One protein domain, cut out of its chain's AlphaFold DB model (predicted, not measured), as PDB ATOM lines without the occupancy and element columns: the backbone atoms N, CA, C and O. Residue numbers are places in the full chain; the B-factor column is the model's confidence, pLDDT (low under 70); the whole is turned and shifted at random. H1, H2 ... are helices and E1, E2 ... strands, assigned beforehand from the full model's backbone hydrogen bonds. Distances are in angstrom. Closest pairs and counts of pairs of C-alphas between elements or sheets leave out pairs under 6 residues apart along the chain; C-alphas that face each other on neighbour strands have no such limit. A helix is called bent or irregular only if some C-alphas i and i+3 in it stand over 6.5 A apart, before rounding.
ATOM      1  N   LEU A  20      -4.150  -8.354  32.300       48.31
ATOM      2  CA  LEU A  20      -5.110  -7.611  33.132       48.31
ATOM      3  C   LEU A  20      -4.610  -6.202  33.508       48.31
ATOM      4  O   LEU A  20      -5.421  -5.321  33.776       48.31
ATOM      5  N   ALA A  21      -3.293  -5.973  33.502       43.50
ATOM      6  CA  ALA A  21      -2.688  -4.714  33.933       43.50
ATOM      7  C   ALA A  21      -2.342  -3.751  32.777       43.50
ATOM      8  O   ALA A  21      -2.321  -2.538  32.983       43.50
ATOM      9  N   ALA A  22      -2.066  -4.249  31.564       40.62
ATOM     10  CA  ALA A  22      -1.361  -3.447  30.555       40.62
ATOM     11  C   ALA A  22      -2.245  -2.802  29.466       40.62
ATOM     12  O   ALA A  22      -1.895  -1.730  28.973       40.62
ATOM     13  N   LYS A  23      -3.388  -3.394  29.078       45.53
ATOM     14  CA  LYS A  23      -4.119  -2.964  27.860       45.53
ATOM     15  C   LYS A  23      -5.464  -2.259  28.097       45.53
ATOM     16  O   LYS A  23      -6.069  -1.753  27.156       45.53
ATOM     17  N   HIS A  24      -5.906  -2.135  29.348       49.59
ATOM     18  CA  HIS A  24      -7.246  -1.634  29.682       49.59
ATOM     19  C   HIS A  24      -7.373  -0.114  29.899       49.59
ATOM     20  O   HIS A  24      -8.475   0.362  30.161       49.59
ATOM     21  N   ARG A  25      -6.312   0.686  29.700       50.12
ATOM     22  CA  ARG A  25      -6.323   2.151  29.944       50.12
ATOM     23  C   ARG A  25      -7.389   2.956  29.171       50.12
ATOM     24  O   ARG A  25      -7.621   4.105  29.524       50.12
ATOM     25  N   ARG A  26      -8.032   2.396  28.136       54.38
ATOM     26  CA  ARG A  26      -9.098   3.072  27.365       54.38
ATOM     27  C   ARG A  26     -10.519   2.790  27.862       54.38
ATOM     28  O   ARG A  26     -11.412   3.587  27.596       54.38
ATOM     29  N   ALA A  27     -10.740   1.679  28.562       63.91
ATOM     30  CA  ALA A  27     -12.053   1.317  29.085       63.91
ATOM     31  C   ALA A  27     -12.246   1.931  30.475       63.91
ATOM     32  O   ALA A  27     -11.367   1.811  31.328       63.91
ATOM     33  N   GLY A  28     -13.398   2.560  30.720       80.69
ATOM     34  CA  GLY A  28     -13.765   3.006  32.065       80.69
ATOM     35  C   GLY A  28     -13.924   1.823  33.040       80.69
ATOM     36  O   GLY A  28     -14.053   0.677  32.597       80.69
ATOM     37  N   PRO A  29     -13.982   2.074  34.362       84.44
ATOM     38  CA  PRO A  29     -14.015   1.024  35.390       84.44
ATOM     39  C   PRO A  29     -15.111  -0.036  35.183       84.44
ATOM     40  O   PRO A  29     -14.888  -1.216  35.429       84.44
ATOM     41  N   VAL A  30     -16.275   0.371  34.665       83.75
ATOM     42  CA  VAL A  30     -17.420  -0.515  34.381       83.75
ATOM     43  C   VAL A  30     -17.123  -1.496  33.239       83.75
ATOM     44  O   VAL A  30     -17.445  -2.679  33.333       83.75
ATOM     45  N   GLY A  31     -16.474  -1.025  32.172       83.75
ATOM     46  CA  GLY A  31     -16.027  -1.857  31.053       83.75
ATOM     47  C   GLY A  31     -15.043  -2.930  31.500       83.75
ATOM     48  O   GLY A  31     -15.215  -4.120  31.230       83.75
ATOM     49  N   GLN A  32     -14.036  -2.501  32.258       85.31
ATOM     50  CA  GLN A  32     -13.028  -3.395  32.818       85.31
ATOM     51  C   GLN A  32     -13.653  -4.430  33.762       85.31
ATOM     52  O   GLN A  32     -13.349  -5.614  33.654       85.31
ATOM     53  N   ALA A  33     -14.581  -4.011  34.625       88.56
ATOM     54  CA  ALA A  33     -15.312  -4.907  35.514       88.56
ATOM     55  C   ALA A  33     -16.082  -6.001  34.756       88.56
ATOM     56  O   ALA A  33     -15.980  -7.170  35.119       88.56
ATOM     57  N   SER A  34     -16.796  -5.658  33.678       86.88
ATOM     58  CA  SER A  34     -17.525  -6.643  32.863       86.88
ATOM     59  C   SER A  34     -16.588  -7.667  32.204       86.88
ATOM     60  O   SER A  34     -16.816  -8.877  32.284       86.88
ATOM     61  N   SER A  35     -15.480  -7.190  31.628       88.06
ATOM     62  CA  SER A  35     -14.435  -8.032  31.031       88.06
ATOM     63  C   SER A  35     -13.806  -8.997  32.048       88.06
ATOM     64  O   SER A  35     -13.712 -10.209  31.811       88.06
ATOM     65  N   VAL A  36     -13.448  -8.482  33.229       89.62
ATOM     66  CA  VAL A  36     -12.896  -9.271  34.338       89.62
ATOM     67  C   VAL A  36     -13.914 -10.291  34.842       89.62
ATOM     68  O   VAL A  36     -13.564 -11.460  35.013       89.62
ATOM     69  N   ALA A  37     -15.172  -9.886  35.040       90.62
ATOM     70  CA  ALA A  37     -16.240 -10.779  35.480       90.62
ATOM     71  C   ALA A  37     -16.392 -11.959  34.518       90.62
ATOM     72  O   ALA A  37     -16.396 -13.114  34.943       90.62
ATOM     73  N   TYR A  38     -16.464 -11.681  33.215       90.56
ATOM     74  CA  TYR A  38     -16.584 -12.718  32.197       90.56
ATOM     75  C   TYR A  38     -15.384 -13.674  32.210       90.56
ATOM     76  O   TYR A  38     -15.552 -14.896  32.218       90.56
ATOM     77  N   SER A  39     -14.171 -13.122  32.266       89.31
ATOM     78  CA  SER A  39     -12.932 -13.902  32.309       89.31
ATOM     79  C   SER A  39     -12.902 -14.839  33.518       89.31
ATOM     80  O   SER A  39     -12.705 -16.042  33.371       89.31
ATOM     81  N   LEU A  40     -13.177 -14.321  34.716       89.88
ATOM     82  CA  LEU A  40     -13.128 -15.108  35.949       89.88
ATOM     83  C   LEU A  40     -14.242 -16.158  36.033       89.88
ATOM     84  O   LEU A  40     -13.991 -17.255  36.513       89.88
ATOM     85  N   LEU A  41     -15.450 -15.872  35.536       89.00
ATOM     86  CA  LEU A  41     -16.562 -16.837  35.550       89.00
ATOM     87  C   LEU A  41     -16.390 -17.976  34.528       89.00
ATOM     88  O   LEU A  41     -16.942 -19.073  34.700       89.00
ATOM     89  N   THR A  42     -15.628 -17.725  33.459       86.56
ATOM     90  CA  THR A  42     -15.333 -18.722  32.419       86.56
ATOM     91  C   THR A  42     -14.115 -19.587  32.741       86.56
ATOM     92  O   THR A  42     -14.066 -20.740  32.298       86.56
ATOM     93  N   LEU A  43     -13.173 -19.088  33.549       79.19
ATOM     94  CA  LEU A  43     -12.167 -19.908  34.218       79.19
ATOM     95  C   LEU A  43     -12.903 -20.804  35.225       79.19
ATOM     96  O   LEU A  43     -13.649 -20.324  36.072       79.19
ATOM     97  N   ARG A  44     -12.787 -22.129  35.096       76.31
ATOM     98  CA  ARG A  44     -13.474 -23.096  35.972       76.31
ATOM     99  C   ARG A  44     -12.806 -23.147  37.354       76.31
ATOM    100  O   ARG A  44     -12.322 -24.194  37.751       76.31
ATOM    101  N   LEU A  45     -12.754 -22.012  38.041       77.94
ATOM    102  CA  LEU A  45     -12.150 -21.878  39.359       77.94
ATOM    103  C   LEU A  45     -13.083 -22.498  40.398       77.94
ATOM    104  O   LEU A  45     -14.259 -22.117  40.512       77.94
ATOM    105  N   GLU A  46     -12.570 -23.489  41.118       71.00
ATOM    106  CA  GLU A  46     -13.354 -24.284  42.061       71.00
ATOM    107  C   GLU A  46     -13.367 -23.635  43.444       71.00
ATOM    108  O   GLU A  46     -14.402 -23.629  44.122       71.00
ATOM    109  N   HIS A  47     -12.260 -22.998  43.825       68.69
ATOM    110  CA  HIS A  47     -12.060 -22.457  45.162       68.69
ATOM    111  C   HIS A  47     -12.117 -20.929  45.199       68.69
ATOM    112  O   HIS A  47     -11.640 -20.228  44.310       68.69
ATOM    113  N   GLN A  48     -12.672 -20.387  46.288       67.50
ATOM    114  CA  GLN A  48     -12.747 -18.938  46.505       67.50
ATOM    115  C   GLN A  48     -11.354 -18.281  46.519       67.50
ATOM    116  O   GLN A  48     -11.206 -17.170  46.021       67.50
ATOM    117  N   ALA A  49     -10.341 -18.976  47.048       65.50
ATOM    118  CA  ALA A  49      -8.966 -18.485  47.129       65.50
ATOM    119  C   ALA A  49      -8.355 -18.181  45.749       65.50
ATOM    120  O   ALA A  49      -7.616 -17.212  45.608       65.50
ATOM    121  N   GLU A  50      -8.722 -18.946  44.718       74.50
ATOM    122  CA  GLU A  50      -8.226 -18.739  43.352       74.50
ATOM    123  C   GLU A  50      -8.719 -17.408  42.776       74.50
ATOM    124  O   GLU A  50      -7.952 -16.682  42.148       74.50
ATOM    125  N   TYR A  51      -9.977 -17.037  43.051       78.31
ATOM    126  CA  TYR A  51     -10.500 -15.725  42.669       78.31
ATOM    127  C   TYR A  51      -9.743 -14.601  43.374       78.31
ATOM    128  O   TYR A  51      -9.392 -13.619  42.725       78.31
ATOM    129  N   VAL A  52      -9.468 -14.744  44.676       72.06
ATOM    130  CA  VAL A  52      -8.776 -13.711  45.464       72.06
ATOM    131  C   VAL A  52      -7.433 -13.365  44.825       72.06
ATOM    132  O   VAL A  52      -7.226 -12.194  44.524       72.06
ATOM    133  N   CYS A  53      -6.602 -14.354  44.476       75.62
ATOM    134  CA  CYS A  53      -5.304 -14.136  43.820       75.62
ATOM    135  C   CYS A  53      -5.383 -13.267  42.548       75.62
ATOM    136  O   CYS A  53      -4.466 -12.500  42.250       75.62
ATOM    137  N   HIS A  54      -6.472 -13.374  41.778       82.00
ATOM    138  CA  HIS A  54      -6.686 -12.539  40.595       82.00
ATOM    139  C   HIS A  54      -7.170 -11.125  40.941       82.00
ATOM    140  O   HIS A  54      -6.813 -10.168  40.254       82.00
ATOM    141  N   LEU A  55      -7.968 -10.987  42.001       86.81
ATOM    142  CA  LEU A  55      -8.548  -9.719  42.443       86.81
ATOM    143  C   LEU A  55      -7.527  -8.810  43.139       86.81
ATOM    144  O   LEU A  55      -7.640  -7.589  43.026       86.81
ATOM    145  N   GLU A  56      -6.505  -9.374  43.793       82.88
ATOM    146  CA  GLU A  56      -5.465  -8.607  44.502       82.88
ATOM    147  C   GLU A  56      -4.753  -7.579  43.613       82.88
ATOM    148  O   GLU A  56      -4.277  -6.563  44.115       82.88
ATOM    149  N   ARG A  57      -4.701  -7.821  42.299       84.06
ATOM    150  CA  ARG A  57      -3.985  -6.984  41.323       84.06
ATOM    151  C   ARG A  57      -4.842  -5.884  40.694       84.06
ATOM    152  O   ARG A  57      -4.311  -5.056  39.962       84.06
ATOM    153  N   LEU A  58      -6.155  -5.889  40.926       86.12
ATOM    154  CA  LEU A  58      -7.076  -4.924  40.320       86.12
ATOM    155  C   LEU A  58      -7.079  -3.605  41.092       86.12
ATOM    156  O   LEU A  58      -6.822  -3.588  42.288       86.12
ATOM    157  N   ASP A  59      -7.407  -2.490  40.451       89.19
ATOM    158  CA  ASP A  59      -7.619  -1.224  41.158       89.19
ATOM    159  C   ASP A  59      -8.924  -1.245  41.988       89.19
ATOM    160  O   ASP A  59      -9.876  -1.958  41.659       89.19
ATOM    161  N   GLU A  60      -8.993  -0.462  43.070       85.62
ATOM    162  CA  GLU A  60     -10.191  -0.386  43.928       85.62
ATOM    163  C   GLU A  60     -11.431   0.109  43.164       85.62
ATOM    164  O   GLU A  60     -12.540  -0.370  43.411       85.62
ATOM    165  N   GLY A  61     -11.261   1.015  42.195       86.94
ATOM    166  CA  GLY A  61     -12.346   1.472  41.329       86.94
ATOM    167  C   GLY A  61     -12.934   0.342  40.479       86.94
ATOM    168  O   GLY A  61     -14.154   0.265  40.317       86.94
ATOM    169  N   ILE A  62     -12.088  -0.576  40.000       89.25
ATOM    170  CA  ILE A  62     -12.512  -1.762  39.238       89.25
ATOM    171  C   ILE A  62     -13.225  -2.750  40.157       89.25
ATOM    172  O   ILE A  62     -14.279  -3.264  39.794       89.25
ATOM    173  N   LEU A  63     -12.693  -2.997  41.359       87.88
ATOM    174  CA  LEU A  63     -13.327  -3.894  42.328       87.88
ATOM    175  C   LEU A  63     -14.718  -3.404  42.733       87.88
ATOM    176  O   LEU A  63     -15.642  -4.210  42.845       87.88
ATOM    177  N   LYS A  64     -14.884  -2.090  42.923       89.06
ATOM    178  CA  LYS A  64     -16.191  -1.487  43.185       89.06
ATOM    179  C   LYS A  64     -17.149  -1.714  42.016       89.06
ATOM    180  O   LYS A  64     -18.218  -2.275  42.222       89.06
ATOM    181  N   ALA A  65     -16.734  -1.362  40.799       87.56
ATOM    182  CA  ALA A  65     -17.550  -1.558  39.603       87.56
ATOM    183  C   ALA A  65     -17.897  -3.041  39.358       87.56
ATOM    184  O   ALA A  65     -18.987  -3.354  38.888       87.56
ATOM    185  N   LEU A  66     -16.995  -3.960  39.709       89.69
ATOM    186  CA  LEU A  66     -17.210  -5.404  39.631       89.69
ATOM    187  C   LEU A  66     -18.246  -5.886  40.647       89.69
ATOM    188  O   LEU A  66     -19.103  -6.695  40.299       89.69
ATOM    189  N   GLN A  67     -18.201  -5.384  41.882       89.44
ATOM    190  CA  GLN A  67     -19.228  -5.670  42.883       89.44
ATOM    191  C   GLN A  67     -20.601  -5.172  42.418       89.44
ATOM    192  O   GLN A  67     -21.567  -5.934  42.477       89.44
ATOM    193  N   ASP A  68     -20.673  -3.938  41.916       86.25
ATOM    194  CA  ASP A  68     -21.915  -3.339  41.418       86.25
ATOM    195  C   ASP A  68     -22.479  -4.169  40.248       86.25
ATOM    196  O   ASP A  68     -23.622  -4.622  40.299       86.25
ATOM    197  N   TYR A  69     -21.639  -4.510  39.261       85.44
ATOM    198  CA  TYR A  69     -22.008  -5.347  38.113       85.44
ATOM    199  C   TYR A  69     -22.558  -6.725  38.517       85.44
ATOM    200  O   TYR A  69     -23.577  -7.175  37.993       85.44
ATOM    201  N   LEU A  70     -21.895  -7.412  39.452       85.94
ATOM    202  CA  LEU A  70     -22.300  -8.753  39.892       85.94
ATOM    203  C   LEU A  70     -23.588  -8.746  40.723       85.94
ATOM    204  O   LEU A  70     -24.298  -9.754  40.716       85.94
ATOM    205  N   THR A  71     -23.876  -7.637  41.410       83.44
ATOM    206  CA  THR A  71     -25.090  -7.453  42.221       83.44
ATOM    207  C   THR A  71     -26.280  -7.062  41.340       83.44
ATOM    208  O   THR A  71     -27.367  -7.612  41.492       83.44
ATOM    209  N   GLU A  72     -26.076  -6.173  40.363       74.19
ATOM    210  CA  GLU A  72     -27.106  -5.787  39.386       74.19
ATOM    211  C   GLU A  72     -27.507  -6.953  38.467       74.19
ATOM    212  O   GLU A  72     -28.667  -7.073  38.074       74.19
ATOM    213  N   ALA A  73     -26.570  -7.857  38.162       59.84
ATOM    214  CA  ALA A  73     -26.822  -9.028  37.325       59.84
ATOM    215  C   ALA A  73     -27.796 -10.057  37.941       59.84
ATOM    216  O   ALA A  73     -28.285 -10.920  37.210       59.84
ATOM    217  N   GLU A  74     -28.099  -9.993  39.246       49.66
ATOM    218  CA  GLU A  74     -29.124 -10.847  39.870       49.66
ATOM    219  C   GLU A  74     -30.564 -10.414  39.525       49.66
ATOM    220  O   GLU A  74     -31.479 -11.231  39.637       49.66
ATOM    221  N   ASP A  75     -30.781  -9.184  39.036       39.72
ATOM    222  CA  ASP A  75     -32.115  -8.648  38.719       39.72
ATOM    223  C   ASP A  75     -32.206  -8.147  37.257       39.72
ATOM    224  O   ASP A  75     -32.360  -6.951  36.996       39.72
ATOM    225  N   ARG A  98     -32.530  -7.791  15.233       89.19
ATOM    226  CA  ARG A  98     -33.821  -8.458  15.072       89.19
ATOM    227  C   ARG A  98     -34.801  -7.941  16.113       89.19
ATOM    228  O   ARG A  98     -34.484  -7.894  17.299       89.19
ATOM    229  N   ARG A  99     -36.017  -7.601  15.677       89.94
ATOM    230  CA  ARG A  99     -37.150  -7.358  16.575       89.94
ATOM    231  C   ARG A  99     -37.952  -8.646  16.724       89.94
ATOM    232  O   ARG A  99     -38.321  -9.272  15.738       89.94
ATOM    233  N   THR A 100     -38.178  -9.083  17.953       87.19
ATOM    234  CA  THR A 100     -38.917 -10.306  18.282       87.19
ATOM    235  C   THR A 100     -39.777 -10.001  19.501       87.19
ATOM    236  O   THR A 100     -39.244  -9.721  20.573       87.19
ATOM    237  N   TRP A 101     -41.104 -10.025  19.331       87.44
ATOM    238  CA  TRP A 101     -42.072  -9.847  20.423       87.44
ATOM    239  C   TRP A 101     -41.881  -8.511  21.162       87.44
ATOM    240  O   TRP A 101     -41.786  -8.450  22.384       87.44
ATOM    241  N   GLY A 102     -41.714  -7.427  20.398       85.81
ATOM    242  CA  GLY A 102     -41.514  -6.083  20.949       85.81
ATOM    243  C   GLY A 102     -40.128  -5.808  21.547       85.81
ATOM    244  O   GLY A 102     -39.860  -4.661  21.886       85.81
ATOM    245  N   LYS A 103     -39.235  -6.803  21.620       90.88
ATOM    246  CA  LYS A 103     -37.847  -6.645  22.079       90.88
ATOM    247  C   LYS A 103     -36.864  -6.703  20.910       90.88
ATOM    248  O   LYS A 103     -37.149  -7.320  19.884       90.88
ATOM    249  N   TYR A 104     -35.714  -6.074  21.079       90.69
ATOM    250  CA  TYR A 104     -34.612  -6.010  20.130       90.69
ATOM    251  C   TYR A 104     -33.442  -6.861  20.616       90.69
ATOM    252  O   TYR A 104     -33.169  -6.932  21.812       90.69
ATOM    253  N   GLU A 105     -32.732  -7.484  19.687       93.12
ATOM    254  CA  GLU A 105     -31.480  -8.196  19.945       93.12
ATOM    255  C   GLU A 105     -30.522  -7.993  18.770       93.12
ATOM    256  O   GLU A 105     -30.951  -7.913  17.613       93.12
ATOM    257  N   ALA A 106     -29.228  -7.916  19.058       93.56
ATOM    258  CA  ALA A 106     -28.176  -7.858  18.058       93.56
ATOM    259  C   ALA A 106     -27.688  -9.273  17.723       93.56
ATOM    260  O   ALA A 106     -27.562 -10.120  18.606       93.56
ATOM    261  N   ARG A 107     -27.420  -9.546  16.445       93.81
ATOM    262  CA  ARG A 107     -26.937 -10.840  15.952       93.81
ATOM    263  C   ARG A 107     -25.888 -10.633  14.874       93.81
ATOM    264  O   ARG A 107     -26.154  -9.966  13.876       93.81
ATOM    265  N   VAL A 108     -24.732 -11.268  15.039       93.19
ATOM    266  CA  VAL A 108     -23.647 -11.257  14.052       93.19
ATOM    267  C   VAL A 108     -23.116 -12.678  13.866       93.19
ATOM    268  O   VAL A 108     -22.981 -13.439  14.822       93.19
ATOM    269  N   MET A 109     -22.861 -13.049  12.611       90.19
ATOM    270  CA  MET A 109     -22.215 -14.309  12.235       90.19
ATOM    271  C   MET A 109     -20.715 -14.078  12.008       90.19
ATOM    272  O   MET A 109     -20.337 -13.140  11.303       90.19
ATOM    273  N   PHE A 110     -19.891 -14.955  12.574       89.25
ATOM    274  CA  PHE A 110     -18.434 -14.999  12.475       89.25
ATOM    275  C   PHE A 110     -18.047 -16.342  11.856       89.25
ATOM    276  O   PHE A 110     -17.896 -17.333  12.572       89.25
ATOM    277  N   SER A 111     -17.970 -16.396  10.523       85.69
ATOM    278  CA  SER A 111     -18.003 -17.656   9.768       85.69
ATOM    279  C   SER A 111     -19.237 -18.471  10.174       85.69
ATOM    280  O   SER A 111     -20.366 -18.162   9.792       85.69
ATOM    281  N   ASP A 112     -19.044 -19.411  11.086       87.75
ATOM    282  CA  ASP A 112     -20.049 -20.335  11.569       87.75
ATOM    283  C   ASP A 112     -20.513 -20.083  13.003       87.75
ATOM    284  O   ASP A 112     -21.513 -20.658  13.446       87.75
ATOM    285  N   LEU A 113     -19.787 -19.248  13.744       92.00
ATOM    286  CA  LEU A 113     -20.137 -18.860  15.099       92.00
ATOM    287  C   LEU A 113     -21.145 -17.714  15.032       92.00
ATOM    288  O   LEU A 113     -20.844 -16.611  14.582       92.00
ATOM    289  N   ARG A 114     -22.361 -17.956  15.503       94.06
ATOM    290  CA  ARG A 114     -23.347 -16.914  15.762       94.06
ATOM    291  C   ARG A 114     -23.130 -16.361  17.158       94.06
ATOM    292  O   ARG A 114     -23.182 -17.114  18.129       94.06
ATOM    293  N   VAL A 115     -22.986 -15.046  17.241       94.00
ATOM    294  CA  VAL A 115     -23.021 -14.300  18.498       94.00
ATOM    295  C   VAL A 115     -24.310 -13.488  18.526       94.00
ATOM    296  O   VAL A 115     -24.605 -12.733  17.595       94.00
ATOM    297  N   GLN A 116     -25.108 -13.682  19.570       94.12
ATOM    298  CA  GLN A 116     -26.402 -13.035  19.761       94.12
ATOM    299  C   GLN A 116     -26.438 -12.348  21.122       94.12
ATOM    300  O   GLN A 116     -26.107 -12.972  22.120       94.12
ATOM    301  N   SER A 117     -26.871 -11.092  21.188       93.06
ATOM    302  CA  SER A 117     -27.061 -10.408  22.468       93.06
ATOM    303  C   SER A 117     -28.301 -10.919  23.211       93.06
ATOM    304  O   SER A 117     -29.201 -11.530  22.625       93.06
ATOM    305  N   SER A 118     -28.421 -10.572  24.491       89.81
ATOM    306  CA  SER A 118     -29.696 -10.622  25.204       89.81
ATOM    307  C   SER A 118     -30.751  -9.731  24.527       89.81
ATOM    308  O   SER A 118     -30.460  -8.928  23.633       89.81
ATOM    309  N   LYS A 119     -32.014  -9.909  24.924       90.12
ATOM    310  CA  LYS A 119     -33.138  -9.115  24.416       90.12
ATOM    311  C   LYS A 119     -33.320  -7.863  25.269       90.12
ATOM    312  O   LYS A 119     -33.428  -7.970  26.485       90.12
ATOM    313  N   THR A 120     -33.466  -6.707  24.633       88.94
ATOM    314  CA  THR A 120     -33.732  -5.414  25.285       88.94
ATOM    315  C   THR A 120     -34.981  -4.746  24.708       88.94
ATOM    316  O   THR A 120     -35.331  -4.959  23.551       88.94
ATOM    317  N   SER A 121     -35.684  -3.931  25.491       87.94
ATOM    318  CA  SER A 121     -36.737  -3.039  24.980       87.94
ATOM    319  C   SER A 121     -36.165  -1.796  24.283       87.94
ATOM    320  O   SER A 121     -36.866  -1.157  23.501       87.94
ATOM    321  N   SER A 122     -34.893  -1.467  24.529       87.69
ATOM    322  CA  SER A 122     -34.229  -0.284  23.983       87.69
ATOM    323  C   SER A 122     -33.583  -0.574  22.629       87.69
ATOM    324  O   SER A 122     -32.564  -1.261  22.529       87.69
ATOM    325  N   GLN A 123     -34.147  -0.000  21.564       87.06
ATOM    326  CA  GLN A 123     -33.573  -0.089  20.217       87.06
ATOM    327  C   GLN A 123     -32.151   0.489  20.169       87.06
ATOM    328  O   GLN A 123     -31.269  -0.092  19.537       87.06
ATOM    329  N   LEU A 124     -31.907   1.598  20.877       87.44
ATOM    330  CA  LEU A 124     -30.588   2.224  20.963       87.44
ATOM    331  C   LEU A 124     -29.555   1.282  21.596       87.44
ATOM    332  O   LEU A 124     -28.436   1.169  21.099       87.44
ATOM    333  N   GLN A 125     -29.931   0.569  22.660       87.44
ATOM    334  CA  GLN A 125     -29.053  -0.412  23.296       87.44
ATOM    335  C   GLN A 125     -28.733  -1.573  22.347       87.44
ATOM    336  O   GLN A 125     -27.569  -1.941  22.209       87.44
ATOM    337  N   ALA A 126     -29.731  -2.087  21.621       88.44
ATOM    338  CA  ALA A 126     -29.504  -3.122  20.614       88.44
ATOM    339  C   ALA A 126     -28.580  -2.647  19.478       88.44
ATOM    340  O   ALA A 126     -27.762  -3.423  18.992       88.44
ATOM    341  N   LEU A 127     -28.652  -1.371  19.079       89.00
ATOM    342  CA  LEU A 127     -27.735  -0.800  18.087       89.00
ATOM    343  C   LEU A 127     -26.304  -0.662  18.608       89.00
ATOM    344  O   LEU A 127     -25.365  -0.936  17.862       89.00
ATOM    345  N   ARG A 128     -26.128  -0.298  19.881       88.94
ATOM    346  CA  ARG A 128     -24.806  -0.289  20.526       88.94
ATOM    347  C   ARG A 128     -24.208  -1.692  20.564       88.94
ATOM    348  O   ARG A 128     -23.085  -1.877  20.112       88.94
ATOM    349  N   TRP A 129     -24.989  -2.688  20.986       91.94
ATOM    350  CA  TRP A 129     -24.568  -4.092  20.956       91.94
ATOM    351  C   TRP A 129     -24.244  -4.574  19.546       91.94
ATOM    352  O   TRP A 129     -23.252  -5.267  19.351       91.94
ATOM    353  N   ARG A 130     -25.035  -4.177  18.544       91.69
ATOM    354  CA  ARG A 130     -24.730  -4.466  17.143       91.69
ATOM    355  C   ARG A 130     -23.360  -3.901  16.774       91.69
ATOM    356  O   ARG A 130     -22.519  -4.650  16.297       91.69
ATOM    357  N   ASN A 131     -23.130  -2.610  16.997       90.19
ATOM    358  CA  ASN A 131     -21.863  -1.967  16.644       90.19
ATOM    359  C   ASN A 131     -20.669  -2.633  17.345       90.19
ATOM    360  O   ASN A 131     -19.655  -2.858  16.690       90.19
ATOM    361  N   ALA A 132     -20.835  -3.033  18.607       89.56
ATOM    362  CA  ALA A 132     -19.839  -3.796  19.352       89.56
ATOM    363  C   ALA A 132     -19.527  -5.143  18.678       89.56
ATOM    364  O   ALA A 132     -18.391  -5.445  18.328       89.56
ATOM    365  N   LEU A 133     -20.552  -5.934  18.354       92.06
ATOM    366  CA  LEU A 133     -20.360  -7.208  17.653       92.06
ATOM    367  C   LEU A 133     -19.724  -7.040  16.258       92.06
ATOM    368  O   LEU A 133     -18.976  -7.910  15.814       92.06
ATOM    369  N   PHE A 134     -19.992  -5.936  15.553       90.75
ATOM    370  CA  PHE A 134     -19.312  -5.627  14.287       90.75
ATOM    371  C   PHE A 134     -17.854  -5.202  14.487       90.75
ATOM    372  O   PHE A 134     -17.018  -5.575  13.664       90.75
ATOM    373  N   SER A 135     -17.542  -4.454  15.549       89.12
ATOM    374  CA  SER A 135     -16.166  -4.109  15.931       89.12
ATOM    375  C   SER A 135     -15.361  -5.375  16.222       89.12
ATOM    376  O   SER A 135     -14.321  -5.608  15.601       89.12
ATOM    377  N   LEU A 136     -15.920  -6.269  17.040       89.88
ATOM    378  CA  LEU A 136     -15.370  -7.590  17.322       89.88
ATOM    379  C   LEU A 136     -15.135  -8.400  16.044       89.88
ATOM    380  O   LEU A 136     -14.072  -8.989  15.872       89.88
ATOM    381  N   ARG A 137     -16.098  -8.407  15.111       90.00
ATOM    382  CA  ARG A 137     -15.951  -9.104  13.821       90.00
ATOM    383  C   ARG A 137     -14.821  -8.526  12.988       90.00
ATOM    384  O   ARG A 137     -14.084  -9.282  12.361       90.00
ATOM    385  N   ARG A 138     -14.687  -7.201  12.973       87.38
ATOM    386  CA  ARG A 138     -13.620  -6.518  12.244       87.38
ATOM    387  C   ARG A 138     -12.258  -6.883  12.838       87.38
ATOM    388  O   ARG A 138     -11.383  -7.285  12.084       87.38
ATOM    389  N   ARG A 139     -12.121  -6.852  14.172       85.50
ATOM    390  CA  ARG A 139     -10.914  -7.293  14.896       85.50
ATOM    391  C   ARG A 139     -10.560  -8.745  14.591       85.50
ATOM    392  O   ARG A 139      -9.460  -9.007  14.115       85.50
ATOM    393  N   ALA A 140     -11.509  -9.659  14.756       85.44
ATOM    394  CA  ALA A 140     -11.289 -11.069  14.460       85.44
ATOM    395  C   ALA A 140     -10.887 -11.308  12.993       85.44
ATOM    396  O   ALA A 140     -10.031 -12.143  12.716       85.44
ATOM    397  N   GLY A 141     -11.444 -10.533  12.055       82.56
ATOM    398  CA  GLY A 141     -11.082 -10.590  10.637       82.56
ATOM    399  C   GLY A 141      -9.650 -10.136  10.327       82.56
ATOM    400  O   GLY A 141      -9.075 -10.604   9.350       82.56
ATOM    401  N   THR A 142      -9.045  -9.275  11.156       81.75
ATOM    402  CA  THR A 142      -7.660  -8.805  10.945       81.75
ATOM    403  C   THR A 142      -6.587  -9.842  11.272       81.75
ATOM    404  O   THR A 142      -5.468  -9.699  10.788       81.75
ATOM    405  N   ARG A 143      -6.903 -10.910  12.025       75.69
ATOM    406  CA  ARG A 143      -5.946 -12.003  12.296       75.69
ATOM    407  C   ARG A 143      -5.588 -12.828  11.051       75.69
ATOM    408  O   ARG A 143      -4.643 -13.605  11.101       75.69
ATOM    409  N   GLY A 144      -6.307 -12.647   9.942       61.06
ATOM    410  CA  GLY A 144      -6.168 -13.488   8.757       61.06
ATOM    411  C   GLY A 144      -6.719 -14.906   8.986       61.06
ATOM    412  O   GLY A 144      -7.145 -15.251  10.092       61.06
ATOM    413  N   PRO A 145      -6.750 -15.753   7.945       62.00
ATOM    414  CA  PRO A 145      -7.239 -17.129   8.030       62.00
ATOM    415  C   PRO A 145      -6.196 -18.050   8.689       62.00
ATOM    416  O   PRO A 145      -5.785 -19.050   8.117       62.00
ATOM    417  N   THR A 146      -5.706 -17.722   9.886       51.56
ATOM    418  CA  THR A 146      -4.606 -18.476  10.518       51.56
ATOM    419  C   THR A 146      -5.048 -19.778  11.191       51.56
ATOM    420  O   THR A 146      -4.203 -20.592  11.534       51.56
ATOM    421  N   THR A 147      -6.349 -20.016  11.389       53.84
ATOM    422  CA  THR A 147      -6.911 -21.325  11.786       53.84
ATOM    423  C   THR A 147      -8.416 -21.362  11.500       53.84
ATOM    424  O   THR A 147      -9.158 -20.508  11.980       53.84
ATOM    425  N   GLU A 148      -8.912 -22.396  10.809       56.44
ATOM    426  CA  GLU A 148     -10.354 -22.604  10.533       56.44
ATOM    427  C   GLU A 148     -11.233 -22.704  11.800       56.44
ATOM    428  O   GLU A 148     -12.464 -22.683  11.734       56.44
ATOM    429  N   THR A 149     -10.626 -22.834  12.985       55.16
ATOM    430  CA  THR A 149     -11.314 -23.250  14.212       55.16
ATOM    431  C   THR A 149     -11.556 -22.148  15.248       55.16
ATOM    432  O   THR A 149     -12.261 -22.409  16.224       55.16
ATOM    433  N   GLN A 150     -11.029 -20.924  15.085       70.12
ATOM    434  CA  GLN A 150     -11.200 -19.846  16.078       70.12
ATOM    435  C   GLN A 150     -11.658 -18.516  15.472       70.12
ATOM    436  O   GLN A 150     -10.910 -17.542  15.394       70.12
ATOM    437  N   ALA A 151     -12.949 -18.464  15.135       77.69
ATOM    438  CA  ALA A 151     -13.607 -17.274  14.595       77.69
ATOM    439  C   ALA A 151     -13.561 -16.047  15.529       77.69
ATOM    440  O   ALA A 151     -13.620 -14.925  15.042       77.69
ATOM    441  N   VAL A 152     -13.470 -16.249  16.850       87.38
ATOM    442  CA  VAL A 152     -13.324 -15.207  17.885       87.38
ATOM    443  C   VAL A 152     -12.534 -15.800  19.055       87.38
ATOM    444  O   VAL A 152     -12.792 -16.941  19.444       87.38
ATOM    445  N   THR A 153     -11.586 -15.051  19.616       88.19
ATOM    446  CA  THR A 153     -10.848 -15.433  20.835       88.19
ATOM    447  C   THR A 153     -11.509 -14.889  22.099       88.19
ATOM    448  O   THR A 153     -12.311 -13.955  22.053       88.19
ATOM    449  N   ILE A 154     -11.182 -15.482  23.253       87.94
ATOM    450  CA  ILE A 154     -11.685 -14.987  24.542       87.94
ATOM    451  C   ILE A 154     -11.129 -13.586  24.802       87.94
ATOM    452  O   ILE A 154     -11.882 -12.733  25.264       87.94
ATOM    453  N   GLU A 155      -9.866 -13.330  24.449       85.00
ATOM    454  CA  GLU A 155      -9.230 -12.022  24.613       85.00
ATOM    455  C   GLU A 155      -9.959 -10.936  23.812       85.00
ATOM    456  O   GLU A 155     -10.357  -9.923  24.380       85.00
ATOM    457  N   GLU A 156     -10.228 -11.169  22.524       89.44
ATOM    458  CA  GLU A 156     -10.952 -10.205  21.681       89.44
ATOM    459  C   GLU A 156     -12.359  -9.913  22.208       89.44
ATOM    460  O   GLU A 156     -12.812  -8.768  22.184       89.44
ATOM    461  N   TYR A 157     -13.058 -10.944  22.688       90.31
ATOM    462  CA  TYR A 157     -14.390 -10.773  23.255       90.31
ATOM    463  C   TYR A 157     -14.349  -9.972  24.565       90.31
ATOM    464  O   TYR A 157     -15.182  -9.092  24.771       90.31
ATOM    465  N   CYS A 158     -13.369 -10.233  25.430       87.81
ATOM    466  CA  CYS A 158     -13.168  -9.486  26.672       87.81
ATOM    467  C   CYS A 158     -12.775  -8.024  26.408       87.81
ATOM    468  O   CYS A 158     -13.247  -7.127  27.109       87.81
ATOM    469  N   ASP A 159     -11.978  -7.760  25.372       85.44
ATOM    470  CA  ASP A 159     -11.669  -6.396  24.938       85.44
ATOM    471  C   ASP A 159     -12.937  -5.652  24.483       85.44
ATOM    472  O   ASP A 159     -13.131  -4.489  24.837       85.44
ATOM    473  N   GLU A 160     -13.831  -6.320  23.746       88.56
ATOM    474  CA  GLU A 160     -15.117  -5.745  23.325       88.56
ATOM    475  C   GLU A 160     -16.062  -5.503  24.512       88.56
ATOM    476  O   GLU A 160     -16.739  -4.475  24.566       88.56
ATOM    477  N   LEU A 161     -16.084  -6.398  25.506       82.62
ATOM    478  CA  LEU A 161     -16.804  -6.164  26.765       82.62
ATOM    479  C   LEU A 161     -16.264  -4.940  27.514       82.62
ATOM    480  O   LEU A 161     -17.039  -4.211  28.131       82.62
ATOM    481  N   GLY A 162     -14.958  -4.680  27.415       81.75
ATOM    482  CA  GLY A 162     -14.332  -3.461  27.926       81.75
ATOM    483  C   GLY A 162     -14.937  -2.182  27.341       81.75
ATOM    484  O   GLY A 162     -15.120  -1.196  28.052       81.75
ATOM    485  N   GLU A 163     -15.289  -2.194  26.059       82.19
ATOM    486  CA  GLU A 163     -15.898  -1.052  25.366       82.19
ATOM    487  C   GLU A 163     -17.429  -1.029  25.525       82.19
ATOM    488  O   GLU A 163     -18.045   0.037  25.558       82.19
ATOM    489  N   SER A 164     -18.048  -2.205  25.670       83.81
ATOM    490  CA  SER A 164     -19.496  -2.405  25.778       83.81
ATOM    491  C   SER A 164     -19.871  -3.271  26.994       83.81
ATOM    492  O   SER A 164     -20.293  -4.418  26.824       83.81
ATOM    493  N   PRO A 165     -19.813  -2.724  28.227       74.94
ATOM    494  CA  PRO A 165     -19.908  -3.492  29.480       74.94
ATOM    495  C   PRO A 165     -21.188  -4.304  29.672       74.94
ATOM    496  O   PRO A 165     -21.200  -5.285  30.410       74.94
ATOM    497  N   TYR A 166     -22.277  -3.905  29.018       81.12
ATOM    498  CA  TYR A 166     -23.592  -4.530  29.172       81.12
ATOM    499  C   TYR A 166     -23.922  -5.521  28.052       81.12
ATOM    500  O   TYR A 166     -25.082  -5.903  27.882       81.12
ATOM    501  N   LEU A 167     -22.946  -5.880  27.215       83.62
ATOM    502  CA  LEU A 167     -23.139  -6.870  26.165       83.62
ATOM    503  C   LEU A 167     -23.190  -8.276  26.781       83.62
ATOM    504  O   LEU A 167     -22.172  -8.918  27.022       83.62
ATOM    505  N   MET A 168     -24.397  -8.787  27.002       85.00
ATOM    506  CA  MET A 168     -24.592 -10.193  27.351       85.00
ATOM    507  C   MET A 168     -24.766 -11.007  26.075       85.00
ATOM    508  O   MET A 168     -25.791 -10.866  25.408       85.00
ATOM    509  N   SER A 169     -23.795 -11.857  25.739       90.38
ATOM    510  CA  SER A 169     -23.836 -12.650  24.507       90.38
ATOM    511  C   SER A 169     -24.150 -14.123  24.743       90.38
ATOM    512  O   SER A 169     -23.781 -14.726  25.749       90.38
ATOM    513  N   GLN A 170     -24.815 -14.702  23.756       94.50
ATOM    514  CA  GLN A 170     -25.080 -16.113  23.575       94.50
ATOM    515  C   GLN A 170     -24.393 -16.577  22.294       94.50
ATOM    516  O   GLN A 170     -24.403 -15.881  21.275       94.50
ATOM    517  N   PHE A 171     -23.818 -17.767  22.356       95.38
ATOM    518  CA  PHE A 171     -22.981 -18.338  21.319       95.38
ATOM    519  C   PHE A 171     -23.618 -19.617  20.785       95.38
ATOM    520  O   PHE A 171     -24.020 -20.498  21.552       95.38
ATOM    521  N   THR A 172     -23.700 -19.716  19.461       95.12
ATOM    522  CA  THR A 172     -24.225 -20.891  18.759       95.12
ATOM    523  C   THR A 172     -23.410 -21.122  17.500       95.12
ATOM    524  O   THR A 172     -23.346 -20.247  16.644       95.12
ATOM    525  N   CYS A 173     -22.825 -22.299  17.338       93.31
ATOM    526  CA  CYS A 173     -22.081 -22.634  16.129       93.31
ATOM    527  C   CYS A 173     -22.977 -23.402  15.166       93.31
ATOM    528  O   CYS A 173     -23.817 -24.191  15.601       93.31
ATOM    529  N   TYR A 174     -22.794 -23.182  13.868       92.25
ATOM    530  CA  TYR A 174     -23.507 -23.882  12.807       92.25
ATOM    531  C   TYR A 174     -22.532 -24.639  11.911       92.25
ATOM    532  O   TYR A 174     -21.443 -24.164  11.624       92.25
ATOM    533  N   ARG A 175     -22.917 -25.822  11.449       91.19
ATOM    534  CA  ARG A 175     -22.156 -26.596  10.464       91.19
ATOM    535  C   ARG A 175     -23.108 -27.268   9.490       91.19
ATOM    536  O   ARG A 175     -24.279 -27.447   9.812       91.19
ATOM    537  N   GLN A 176     -22.625 -27.616   8.308       89.25
ATOM    538  CA  GLN A 176     -23.405 -28.341   7.309       89.25
ATOM    539  C   GLN A 176     -22.781 -29.712   7.049       89.25
ATOM    540  O   GLN A 176     -21.561 -29.841   7.037       89.25
ATOM    541  N   LEU A 177     -23.625 -30.723   6.850       88.56
ATOM    542  CA  LEU A 177     -23.235 -32.066   6.420       88.56
ATOM    543  C   LEU A 177     -24.301 -32.581   5.445       88.56
ATOM    544  O   LEU A 177     -25.458 -32.748   5.827       88.56
ATOM    545  N   GLY A 178     -23.916 -32.817   4.186       80.62
ATOM    546  CA  GLY A 178     -24.813 -33.365   3.157       80.62
ATOM    547  C   GLY A 178     -26.087 -32.539   2.934       80.62
ATOM    548  O   GLY A 178     -27.171 -33.105   2.865       80.62
ATOM    549  N   GLY A 179     -25.977 -31.205   2.920       85.44
ATOM    550  CA  GLY A 179     -27.111 -30.279   2.766       85.44
ATOM    551  C   GLY A 179     -27.923 -30.016   4.044       85.44
ATOM    552  O   GLY A 179     -28.673 -29.044   4.105       85.44
ATOM    553  N   GLU A 180     -27.742 -30.811   5.101       88.94
ATOM    554  CA  GLU A 180     -28.405 -30.605   6.391       88.94
ATOM    555  C   GLU A 180     -27.568 -29.687   7.297       88.94
ATOM    556  O   GLU A 180     -26.345 -29.818   7.387       88.94
ATOM    557  N   ARG A 181     -28.222 -28.743   7.989       91.00
ATOM    558  CA  ARG A 181     -27.563 -27.798   8.901       91.00
ATOM    559  C   ARG A 181     -27.686 -28.260  10.352       91.00
ATOM    560  O   ARG A 181     -28.777 -28.371  10.904       91.00
ATOM    561  N   PHE A 182     -26.546 -28.416  11.003       92.25
ATOM    562  CA  PHE A 182     -26.412 -28.748  12.412       92.25
ATOM    563  C   PHE A 182     -26.029 -27.504  13.216       92.25
ATOM    564  O   PHE A 182     -25.374 -26.595  12.705       92.25
ATOM    565  N   SER A 183     -26.445 -27.445  14.481       93.75
ATOM    566  CA  SER A 183     -26.054 -26.384  15.405       93.75
ATOM    567  C   SER A 183     -25.669 -26.942  16.763       93.75
ATOM    568  O   SER A 183     -26.258 -27.931  17.210       93.75
ATOM    569  N   THR A 184     -24.728 -26.279  17.430       94.56
ATOM    570  CA  THR A 184     -24.433 -26.539  18.842       94.56
ATOM    571  C   THR A 184     -25.589 -26.044  19.719       94.56
ATOM    572  O   THR A 184     -26.330 -25.136  19.324       94.56
ATOM    573  N   PRO A 185     -25.740 -26.579  20.938       95.69
ATOM    574  CA  PRO A 185     -26.525 -25.927  21.977       95.69
ATOM    575  C   PRO A 185     -26.053 -24.486  22.222       95.69
ATOM    576  O   PRO A 185     -24.890 -24.144  21.998       95.69
ATOM    577  N   THR A 186     -26.974 -23.634  22.673       94.81
ATOM    578  CA  THR A 186     -26.692 -22.216  22.944       94.81
ATOM    579  C   THR A 186     -26.207 -22.016  24.381       94.81
ATOM    580  O   THR A 186     -26.909 -22.396  25.327       94.81
ATOM    581  N   THR A 187     -25.044 -21.379  24.541       94.56
ATOM    582  CA  THR A 187     -24.388 -21.082  25.832       94.56
ATOM    583  C   THR A 187     -23.905 -19.627  25.884       94.56
ATOM    584  O   THR A 187     -23.669 -19.019  24.844       94.56
ATOM    585  N   SER A 188     -23.761 -19.057  27.080       92.12
ATOM    586  CA  SER A 188     -23.102 -17.760  27.325       92.12
ATOM    587  C   SER A 188     -21.576 -17.870  27.450       92.12
ATOM    588  O   SER A 188     -20.872 -16.860  27.492       92.12
ATOM    589  N   ASN A 189     -21.038 -19.089  27.492       93.12
ATOM    590  CA  ASN A 189     -19.617 -19.349  27.647       93.12
ATOM    591  C   ASN A 189     -18.959 -19.606  26.283       93.12
ATOM    592  O   ASN A 189     -19.112 -20.677  25.692       93.12
ATOM    593  N   LEU A 190     -18.185 -18.632  25.796       92.31
ATOM    594  CA  LEU A 190     -17.495 -18.700  24.509       92.31
ATOM    595  C   LEU A 190     -16.513 -19.874  24.464       92.31
ATOM    596  O   LEU A 190     -16.430 -20.566  23.455       92.31
ATOM    597  N   ARG A 191     -15.816 -20.165  25.571       91.56
ATOM    598  CA  ARG A 191     -14.881 -21.297  25.651       91.56
ATOM    599  C   ARG A 191     -15.597 -22.627  25.432       91.56
ATOM    600  O   ARG A 191     -15.105 -23.469  24.682       91.56
ATOM    601  N   LEU A 192     -16.769 -22.800  26.049       93.00
ATOM    602  CA  LEU A 192     -17.606 -23.980  25.836       93.00
ATOM    603  C   LEU A 192     -18.125 -24.031  24.394       93.00
ATOM    604  O   LEU A 192     -18.016 -25.072  23.756       93.00
ATOM    605  N   ALA A 193     -18.623 -22.915  23.853       93.50
ATOM    606  CA  ALA A 193     -19.122 -22.852  22.479       93.50
ATOM    607  C   ALA A 193     -18.050 -23.226  21.439       93.50
ATOM    608  O   ALA A 193     -18.329 -23.989  20.514       93.50
ATOM    609  N   LEU A 194     -16.819 -22.736  21.612       91.50
ATOM    610  CA  LEU A 194     -15.686 -23.072  20.749       91.50
ATOM    611  C   LEU A 194     -15.269 -24.542  20.899       91.50
ATOM    612  O   LEU A 194     -14.973 -25.181  19.893       91.50
ATOM    613  N   SER A 195     -15.288 -25.101  22.116       92.69
ATOM    614  CA  SER A 195     -15.039 -26.537  22.343       92.69
ATOM    615  C   SER A 195     -16.058 -27.399  21.601       92.69
ATOM    616  O   SER A 195     -15.681 -28.262  20.816       92.69
ATOM    617  N   LEU A 196     -17.350 -27.101  21.773       94.38
ATOM    618  CA  LEU A 196     -18.435 -27.805  21.089       94.38
ATOM    619  C   LEU A 196     -18.335 -27.657  19.564       94.38
ATOM    620  O   LEU A 196     -18.630 -28.595  18.831       94.38
ATOM    621  N   CYS A 197     -17.891 -26.498  19.072       92.00
ATOM    622  CA  CYS A 197     -17.653 -26.293  17.644       92.00
ATOM    623  C   CYS A 197     -16.541 -27.195  17.103       92.00
ATOM    624  O   CYS A 197     -16.696 -27.764  16.024       92.00
ATOM    625  N   LYS A 198     -15.425 -27.309  17.835       91.69
ATOM    626  CA  LYS A 198     -14.289 -28.156  17.451       91.69
ATOM    627  C   LYS A 198     -14.676 -29.631  17.431       91.69
ATOM    628  O   LYS A 198     -14.349 -30.319  16.475       91.69
ATOM    629  N   GLU A 199     -15.415 -30.087  18.439       93.69
ATOM    630  CA  GLU A 199     -15.936 -31.457  18.500       93.69
ATOM    631  C   GLU A 199     -16.889 -31.757  17.334       93.69
ATOM    632  O   GLU A 199     -16.734 -32.768  16.655       93.69
ATOM    633  N   LEU A 200     -17.830 -30.850  17.040       92.94
ATOM    634  CA  LEU A 200     -18.744 -31.018  15.908       92.94
ATOM    635  C   LEU A 200     -17.996 -31.053  14.568       92.94
ATOM    636  O   LEU A 200     -18.333 -31.851  13.698       92.94
ATOM    637  N   LEU A 201     -16.986 -30.197  14.396       91.31
ATOM    638  CA  LEU A 201     -16.147 -30.189  13.198       91.31
ATOM    639  C   LEU A 201     -15.332 -31.485  13.071       91.31
ATOM    640  O   LEU A 201     -15.235 -32.011  11.969       91.31
ATOM    641  N   ALA A 202     -14.821 -32.035  14.175       92.12
ATOM    642  CA  ALA A 202     -14.116 -33.316  14.167       92.12
ATOM    643  C   ALA A 202     -15.014 -34.464  13.676       92.12
ATOM    644  O   ALA A 202     -14.609 -35.199  12.782       92.12
ATOM    645  N   ILE A 203     -16.260 -34.549  14.166       93.25
ATOM    646  CA  ILE A 203     -17.236 -35.561  13.714       93.25
ATOM    647  C   ILE A 203     -17.557 -35.394  12.218       93.25
ATOM    648  O   ILE A 203     -17.691 -36.365  11.476       93.25
ATOM    649  N   ILE A 204     -17.691 -34.151  11.746       91.06
ATOM    650  CA  ILE A 204     -17.997 -33.876  10.333       91.06
ATOM    651  C   ILE A 204     -16.823 -34.255   9.422       91.06
ATOM    652  O   ILE A 204     -17.059 -34.776   8.328       91.06
ATOM    653  N   ASN A 205     -15.589 -34.037   9.874       90.38
ATOM    654  CA  ASN A 205     -14.370 -34.312   9.111       90.38
ATOM    655  C   ASN A 205     -13.911 -35.776   9.186       90.38
ATOM    656  O   ASN A 205     -12.984 -36.158   8.479       90.38
ATOM    657  N   GLU A 206     -14.551 -36.602  10.010       91.75
ATOM    658  CA  GLU A 206     -14.206 -38.013  10.152       91.75
ATOM    659  C   GLU A 206     -14.376 -38.779   8.827       91.75
ATOM    660  O   GLU A 206     -15.304 -38.521   8.058       91.75
ATOM    661  N   MET A 207     -13.488 -39.726   8.526       84.44
ATOM    662  CA  MET A 207     -13.526 -40.514   7.282       84.44
ATOM    663  C   MET A 207     -14.549 -41.663   7.388       84.44
ATOM    664  O   MET A 207     -14.194 -42.837   7.369       84.44
ATOM    665  N   THR A 208     -15.832 -41.332   7.546       90.62
ATOM    666  CA  THR A 208     -16.936 -42.297   7.710       90.62
ATOM    667  C   THR A 208     -18.134 -41.964   6.820       90.62
ATOM    668  O   THR A 208     -18.230 -40.878   6.238       90.62
ATOM    669  N   THR A 209     -19.077 -42.908   6.698       91.88
ATOM    670  CA  THR A 209     -20.297 -42.696   5.906       91.88
ATOM    671  C   THR A 209     -21.158 -41.569   6.489       91.88
ATOM    672  O   THR A 209     -21.180 -41.324   7.698       91.88
ATOM    673  N   VAL A 210     -21.940 -40.898   5.636       89.81
ATOM    674  CA  VAL A 210     -22.849 -39.819   6.064       89.81
ATOM    675  C   VAL A 210     -23.860 -40.308   7.109       89.81
ATOM    676  O   VAL A 210     -24.187 -39.567   8.037       89.81
ATOM    677  N   GLN A 211     -24.340 -41.552   7.001       89.50
ATOM    678  CA  GLN A 211     -25.277 -42.133   7.969       89.50
ATOM    679  C   GLN A 211     -24.629 -42.306   9.349       89.50
ATOM    680  O   GLN A 211     -25.220 -41.900  10.352       89.50
ATOM    681  N   THR A 212     -23.390 -42.809   9.397       91.75
ATOM    682  CA  THR A 212     -22.608 -42.929  10.636       91.75
ATOM    683  C   THR A 212     -22.401 -41.561  11.285       91.75
ATOM    684  O   THR A 212     -22.721 -41.385  12.460       91.75
ATOM    685  N   LYS A 213     -21.998 -40.546  10.507       92.25
ATOM    686  CA  LYS A 213     -21.847 -39.167  11.004       92.25
ATOM    687  C   LYS A 213     -23.141 -38.619  11.598       92.25
ATOM    688  O   LYS A 213     -23.121 -38.015  12.668       92.25
ATOM    689  N   LYS A 214     -24.289 -38.844  10.949       91.81
ATOM    690  CA  LYS A 214     -25.591 -38.408  11.484       91.81
ATOM    691  C   LYS A 214     -25.912 -39.075  12.824       91.81
ATOM    692  O   LYS A 214     -26.419 -38.395  13.716       91.81
ATOM    693  N   ALA A 215     -25.606 -40.361  12.987       92.06
ATOM    694  CA  ALA A 215     -25.779 -41.059  14.262       92.06
ATOM    695  C   ALA A 215     -24.861 -40.481  15.356       92.06
ATOM    696  O   ALA A 215     -25.337 -40.154  16.445       92.06
ATOM    697  N   MET A 216     -23.585 -40.245  15.039       94.50
ATOM    698  CA  MET A 216     -22.621 -39.629  15.959       94.50
ATOM    699  C   MET A 216     -23.051 -38.223  16.382       94.50
ATOM    700  O   MET A 216     -23.051 -37.912  17.570       94.50
ATOM    701  N   ILE A 217     -23.514 -37.389  15.442       94.50
ATOM    702  CA  ILE A 217     -24.015 -36.041  15.746       94.50
ATOM    703  C   ILE A 217     -25.252 -36.097  16.655       94.50
ATOM    704  O   ILE A 217     -25.404 -35.239  17.526       94.50
ATOM    705  N   ARG A 218     -26.148 -37.081  16.486       93.44
ATOM    706  CA  ARG A 218     -27.310 -37.254  17.376       93.44
ATOM    707  C   ARG A 218     -26.880 -37.588  18.804       93.44
ATOM    708  O   ARG A 218     -27.371 -36.932  19.718       93.44
ATOM    709  N   SER A 219     -25.949 -38.529  18.980       94.81
ATOM    710  CA  SER A 219     -25.404 -38.872  20.303       94.81
ATOM    711  C   SER A 219     -24.697 -37.671  20.944       94.81
ATOM    712  O   SER A 219     -25.070 -37.213  22.025       94.81
ATOM    713  N   TRP A 220     -23.772 -37.053  20.205       96.69
ATOM    714  CA  TRP A 220     -23.026 -35.874  20.646       96.69
ATOM    715  C   TRP A 220     -23.940 -34.704  21.040       96.69
ATOM    716  O   TRP A 220     -23.660 -33.995  22.006       96.69
ATOM    717  N   ARG A 221     -25.067 -34.492  20.341       95.25
ATOM    718  CA  ARG A 221     -26.033 -33.431  20.680       95.25
ATOM    719  C   ARG A 221     -26.608 -33.591  22.086       95.25
ATOM    720  O   ARG A 221     -26.794 -32.577  22.761       95.25
ATOM    721  N   VAL A 222     -26.888 -34.821  22.516       94.94
ATOM    722  CA  VAL A 222     -27.415 -35.103  23.860       94.94
ATOM    723  C   VAL A 222     -26.366 -34.736  24.911       94.94
ATOM    724  O   VAL A 222     -26.649 -33.951  25.818       94.94
ATOM    725  N   GLU A 223     -25.129 -35.196  24.734       94.75
ATOM    726  CA  GLU A 223     -24.016 -34.890  25.642       94.75
ATOM    727  C   GLU A 223     -23.681 -33.390  25.682       94.75
ATOM    728  O   GLU A 223     -23.442 -32.805  26.742       94.75
ATOM    729  N   ALA A 224     -23.677 -32.726  24.524       96.00
ATOM    730  CA  ALA A 224     -23.440 -31.290  24.418       96.00
ATOM    731  C   ALA A 224     -24.537 -30.482  25.134       96.00
ATOM    732  O   ALA A 224     -24.245 -29.470  25.787       96.00
ATOM    733  N   ALA A 225     -25.798 -30.918  25.031       95.56
ATOM    734  CA  ALA A 225     -26.919 -30.292  25.723       95.56
ATOM    735  C   ALA A 225     -26.792 -30.450  27.245       95.56
ATOM    736  O   ALA A 225     -26.956 -29.464  27.966       95.56
ATOM    737  N   GLN A 226     -26.410 -31.637  27.726       95.69
ATOM    738  CA  GLN A 226     -26.150 -31.890  29.146       95.69
ATOM    739  C   GLN A 226     -25.003 -31.024  29.687       95.69
ATOM    740  O   GLN A 226     -25.166 -30.360  30.711       95.69
ATOM    741  N   ARG A 227     -23.873 -30.930  28.971       95.38
ATOM    742  CA  ARG A 227     -22.747 -30.056  29.360       95.38
ATOM    743  C   ARG A 227     -23.145 -28.581  29.422       95.38
ATOM    744  O   ARG A 227     -22.734 -27.864  30.333       95.38
ATOM    745  N   THR A 228     -23.969 -28.131  28.478       94.88
ATOM    746  CA  THR A 228     -24.497 -26.758  28.458       94.88
ATOM    747  C   THR A 228     -25.466 -26.503  29.613       94.88
ATOM    748  O   THR A 228     -25.466 -25.419  30.190       94.88
ATOM    749  N   LEU A 229     -26.288 -27.490  29.975       94.06
ATOM    750  CA  LEU A 229     -27.186 -27.395  31.123       94.06
ATOM    751  C   LEU A 229     -26.405 -27.326  32.443       94.06
ATOM    752  O   LEU A 229     -26.675 -26.445  33.256       94.06
ATOM    753  N   ALA A 230     -25.406 -28.193  32.620       92.25
ATOM    754  CA  ALA A 230     -24.535 -28.187  33.794       92.25
ATOM    755  C   ALA A 230     -23.789 -26.847  33.945       92.25
ATOM    756  O   ALA A 230     -23.663 -26.318  35.048       92.25
ATOM    757  N   GLU A 231     -23.342 -26.251  32.835       92.88
ATOM    758  CA  GLU A 231     -22.725 -24.921  32.832       92.88
ATOM    759  C   GLU A 231     -23.700 -23.827  33.289       92.88
ATOM    760  O   GLU A 231     -23.359 -23.045  34.179       92.88
ATOM    761  N   LYS A 232     -24.934 -23.828  32.771       90.81
ATOM    762  CA  LYS A 232     -25.992 -22.898  33.200       90.81
ATOM    763  C   LYS A 232     -26.334 -23.039  34.683       90.81
ATOM    764  O   LYS A 232     -26.565 -22.033  35.343       90.81
ATOM    765  N   GLN A 233     -26.351 -24.262  35.211       90.50
ATOM    766  CA  GLN A 233     -26.610 -24.526  36.631       90.50
ATOM    767  C   GLN A 233     -25.439 -24.107  37.532       90.50
ATOM    768  O   GLN A 233     -25.654 -23.630  38.644       90.50
ATOM    769  N   ALA A 234     -24.197 -24.239  37.057       88.62
ATOM    770  CA  ALA A 234     -23.008 -23.827  37.800       88.62
ATOM    771  C   ALA A 234     -22.807 -22.301  37.824       88.62
ATOM    772  O   ALA A 234     -22.155 -21.782  38.734       88.62
ATOM    773  N   TRP A 235     -23.354 -21.577  36.842       88.00
ATOM    774  CA  TRP A 235     -23.130 -20.139  36.674       88.00
ATOM    775  C   TRP A 235     -23.515 -19.294  37.905       88.00
ATOM    776  O   TRP A 235     -22.649 -18.564  38.394       88.00
ATOM    777  N   PRO A 236     -24.722 -19.425  38.501       87.81
ATOM    778  CA  PRO A 236     -25.096 -18.642  39.681       87.81
ATOM    779  C   PRO A 236     -24.208 -18.939  40.894       87.81
ATOM    780  O   PRO A 236     -23.915 -18.053  41.694       87.81
ATOM    781  N   ILE A 237     -23.738 -20.185  41.031       86.38
ATOM    782  CA  ILE A 237     -22.839 -20.587  42.121       86.38
ATOM    783  C   ILE A 237     -21.487 -19.885  41.965       86.38
ATOM    784  O   ILE A 237     -20.964 -19.338  42.937       86.38
ATOM    785  N   ARG A 238     -20.932 -19.853  40.746       87.81
ATOM    786  CA  ARG A 238     -19.674 -19.143  40.461       87.81
ATOM    787  C   ARG A 238     -19.814 -17.637  40.640       87.81
ATOM    788  O   ARG A 238     -18.947 -17.037  41.263       87.81
ATOM    789  N   GLN A 239     -20.921 -17.051  40.187       88.19
ATOM    790  CA  GLN A 239     -21.218 -15.631  40.383       88.19
ATOM    791  C   GLN A 239     -21.228 -15.260  41.869       88.19
ATOM    792  O   GLN A 239     -20.545 -14.317  42.266       88.19
ATOM    793  N   LYS A 240     -21.906 -16.050  42.711       84.94
ATOM    794  CA  LYS A 240     -21.922 -15.844  44.167       84.94
ATOM    795  C   LYS A 240     -20.540 -15.993  44.804       84.94
ATOM    796  O   LYS A 240     -20.185 -15.212  45.682       84.94
ATOM    797  N   ARG A 241     -19.743 -16.975  44.365       83.00
ATOM    798  CA  ARG A 241     -18.361 -17.167  44.847       83.00
ATOM    799  C   ARG A 241     -17.460 -15.993  44.470       83.00
ATOM    800  O   ARG A 241     -16.730 -15.506  45.329       83.00
ATOM    801  N   LEU A 242     -17.542 -15.523  43.225       87.88
ATOM    802  CA  LEU A 242     -16.795 -14.360  42.758       87.88
ATOM    803  C   LEU A 242     -17.211 -13.100  43.528       87.88
ATOM    804  O   LEU A 242     -16.344 -12.394  44.028       87.88
ATOM    805  N   LEU A 243     -18.513 -12.859  43.707       87.38
ATOM    806  CA  LEU A 243     -19.015 -11.728  44.494       87.38
ATOM    807  C   LEU A 243     -18.487 -11.758  45.938       87.38
ATOM    808  O   LEU A 243     -18.013 -10.743  46.446       87.38
ATOM    809  N   ALA A 244     -18.494 -12.930  46.582       77.44
ATOM    810  CA  ALA A 244     -17.929 -13.104  47.919       77.44
ATOM    811  C   ALA A 244     -16.411 -12.847  47.959       77.44
ATOM    812  O   ALA A 244     -15.913 -12.263  48.923       77.44
TER     813      ALA A 244
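AT A GLANCE: This is residues 20 to 75 and 98 to 244 of the 481 residues of the protein "Hypothetical protein" of Symbiodinium pilosum (UniProt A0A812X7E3). A five-stranded antiparallel sheet, strongly twisted and curled like part of a barrel, has the helix H4 along E2 and E3 and the helical hairpin of H6 and H7a over the part made by E4 and E5. The long helix H7 continues past the sheet, and its bent end H7b joins H1, H2 and H3 in a cluster of helices at that end of the long axis, while H5 packs on both H1 and H4. The printed part has 203 residues, with seven named helices and five named strands in the order H1 H2 H3 E1 E2 E3 H4 H5 E4 E5 H6 H7, and its class is mixed, helices and strands. The sheet's order is E1 E2 E3 E4 E5. The whole is compact, with a radius of gyration of the C-alphas of 18.1 A and spans of 58 by 39 by 38 A.

HOW THE PARTS SIT: The sheet runs, strand beside strand, E1, residues 98 to 100, E2, residues 103 to 110, E3, residues 113 to 117, E4, residues 169 to 177, and E5, residues 180 to 183. E1, E2 and E3 form a meander, each strand the antiparallel neighbour of the one before. Within hydrogen-bond range are N 100 and O 103 at 2.8 A between E1 and E2, N 110 and O 113 at 2.8 A between E2 and E3, N 114 and O 172 at 2.7 A between E3 and E4, and N 182 and O 175 at 2.7 A between E4 and E5. The pairing is staggered: E4 pairs with E3 over residues 169 to 173 and with E5 over residues 174 to 177. H4, residues 123 to 142, is on the sheet at a height of 8.6 A, over E2 and E3, and runs along the strands, at 6 degrees to E2 on the local plane. H6, residues 190 to 205, is on the sheet at a height of 9.2 A and runs along E4, at 2 degrees on the local plane. H7, residues 210 to 244, was assigned as one helix by its hydrogen bonds but is bent, with C-alphas 233 and 236 6.8 A apart; its arms H7a, residues 210 to 233, and H7b, residues 236 to 244, stand at a steep tilt of 39 degrees. H6 and H7a form a helical hairpin at a shallow tilt of 11 degrees, closest at the C-alphas of Ile 203 and Lys 213, 6.5 A. H4 and H6 are apart. H5, residues 154 to 163, touches H4 at a steep tilt of 40 degrees, closest at the C-alphas of Leu 136 and Glu 160, 6.3 A. H1, residues 29 to 42, touches H5 at a shallow tilt of 26 degrees, opposite ways, with the C-alphas of Gly 31 and Gly 162 closest at 3.9 A. H3, residues 60 to 72, touches H1 at a steep tilt of 66 degrees, with Ala 33 and Leu 66 the closest C-alphas, 4.6 A. H7b touches H1 through residues 40 to 41 of H1 alone, closest at the C-alphas of Leu 41 and Arg 238, 6.3 A. H2, residues 48 to 55, touches H7b, closest at the C-alphas of Gln 48 and Arg 241, 6.1 A. Every O i to N i+4 pair is within hydrogen-bond range in H1, H3, H4, H5, H6 and H7b, against 3 of 4 in H2 and 19 of 20 in H7a.

IN THESE COORDINATES: H1 begins at C-alpha 29, (-14.015, 1.024, 35.390), and spans 20.0 A. H4 spans 28.9 A, E2 23.2 A and E4 26.5 A, the last from C-alpha 169 at (-23.836, -12.650, 24.507). H6 spans 22.1 A and H7a 34.4 A. H7b ends at C-alpha 244, (-17.929, -13.104, 47.919).

THE WHOLE: The C-alphas of Glu 60 and Thr 209 are the two farthest apart, 57.8 A. Residues 76 to 97 are not printed, and C-alphas 75 and 98 are 23.7 A apart across this cut. Of the links printed whole, H4 to H5 is long, with 11 residues. The mean pLDDT of the printed part is 85.1; it is under 70 at residues 20 to 27, 47 to 49, 73 to 75 and 144 to 149.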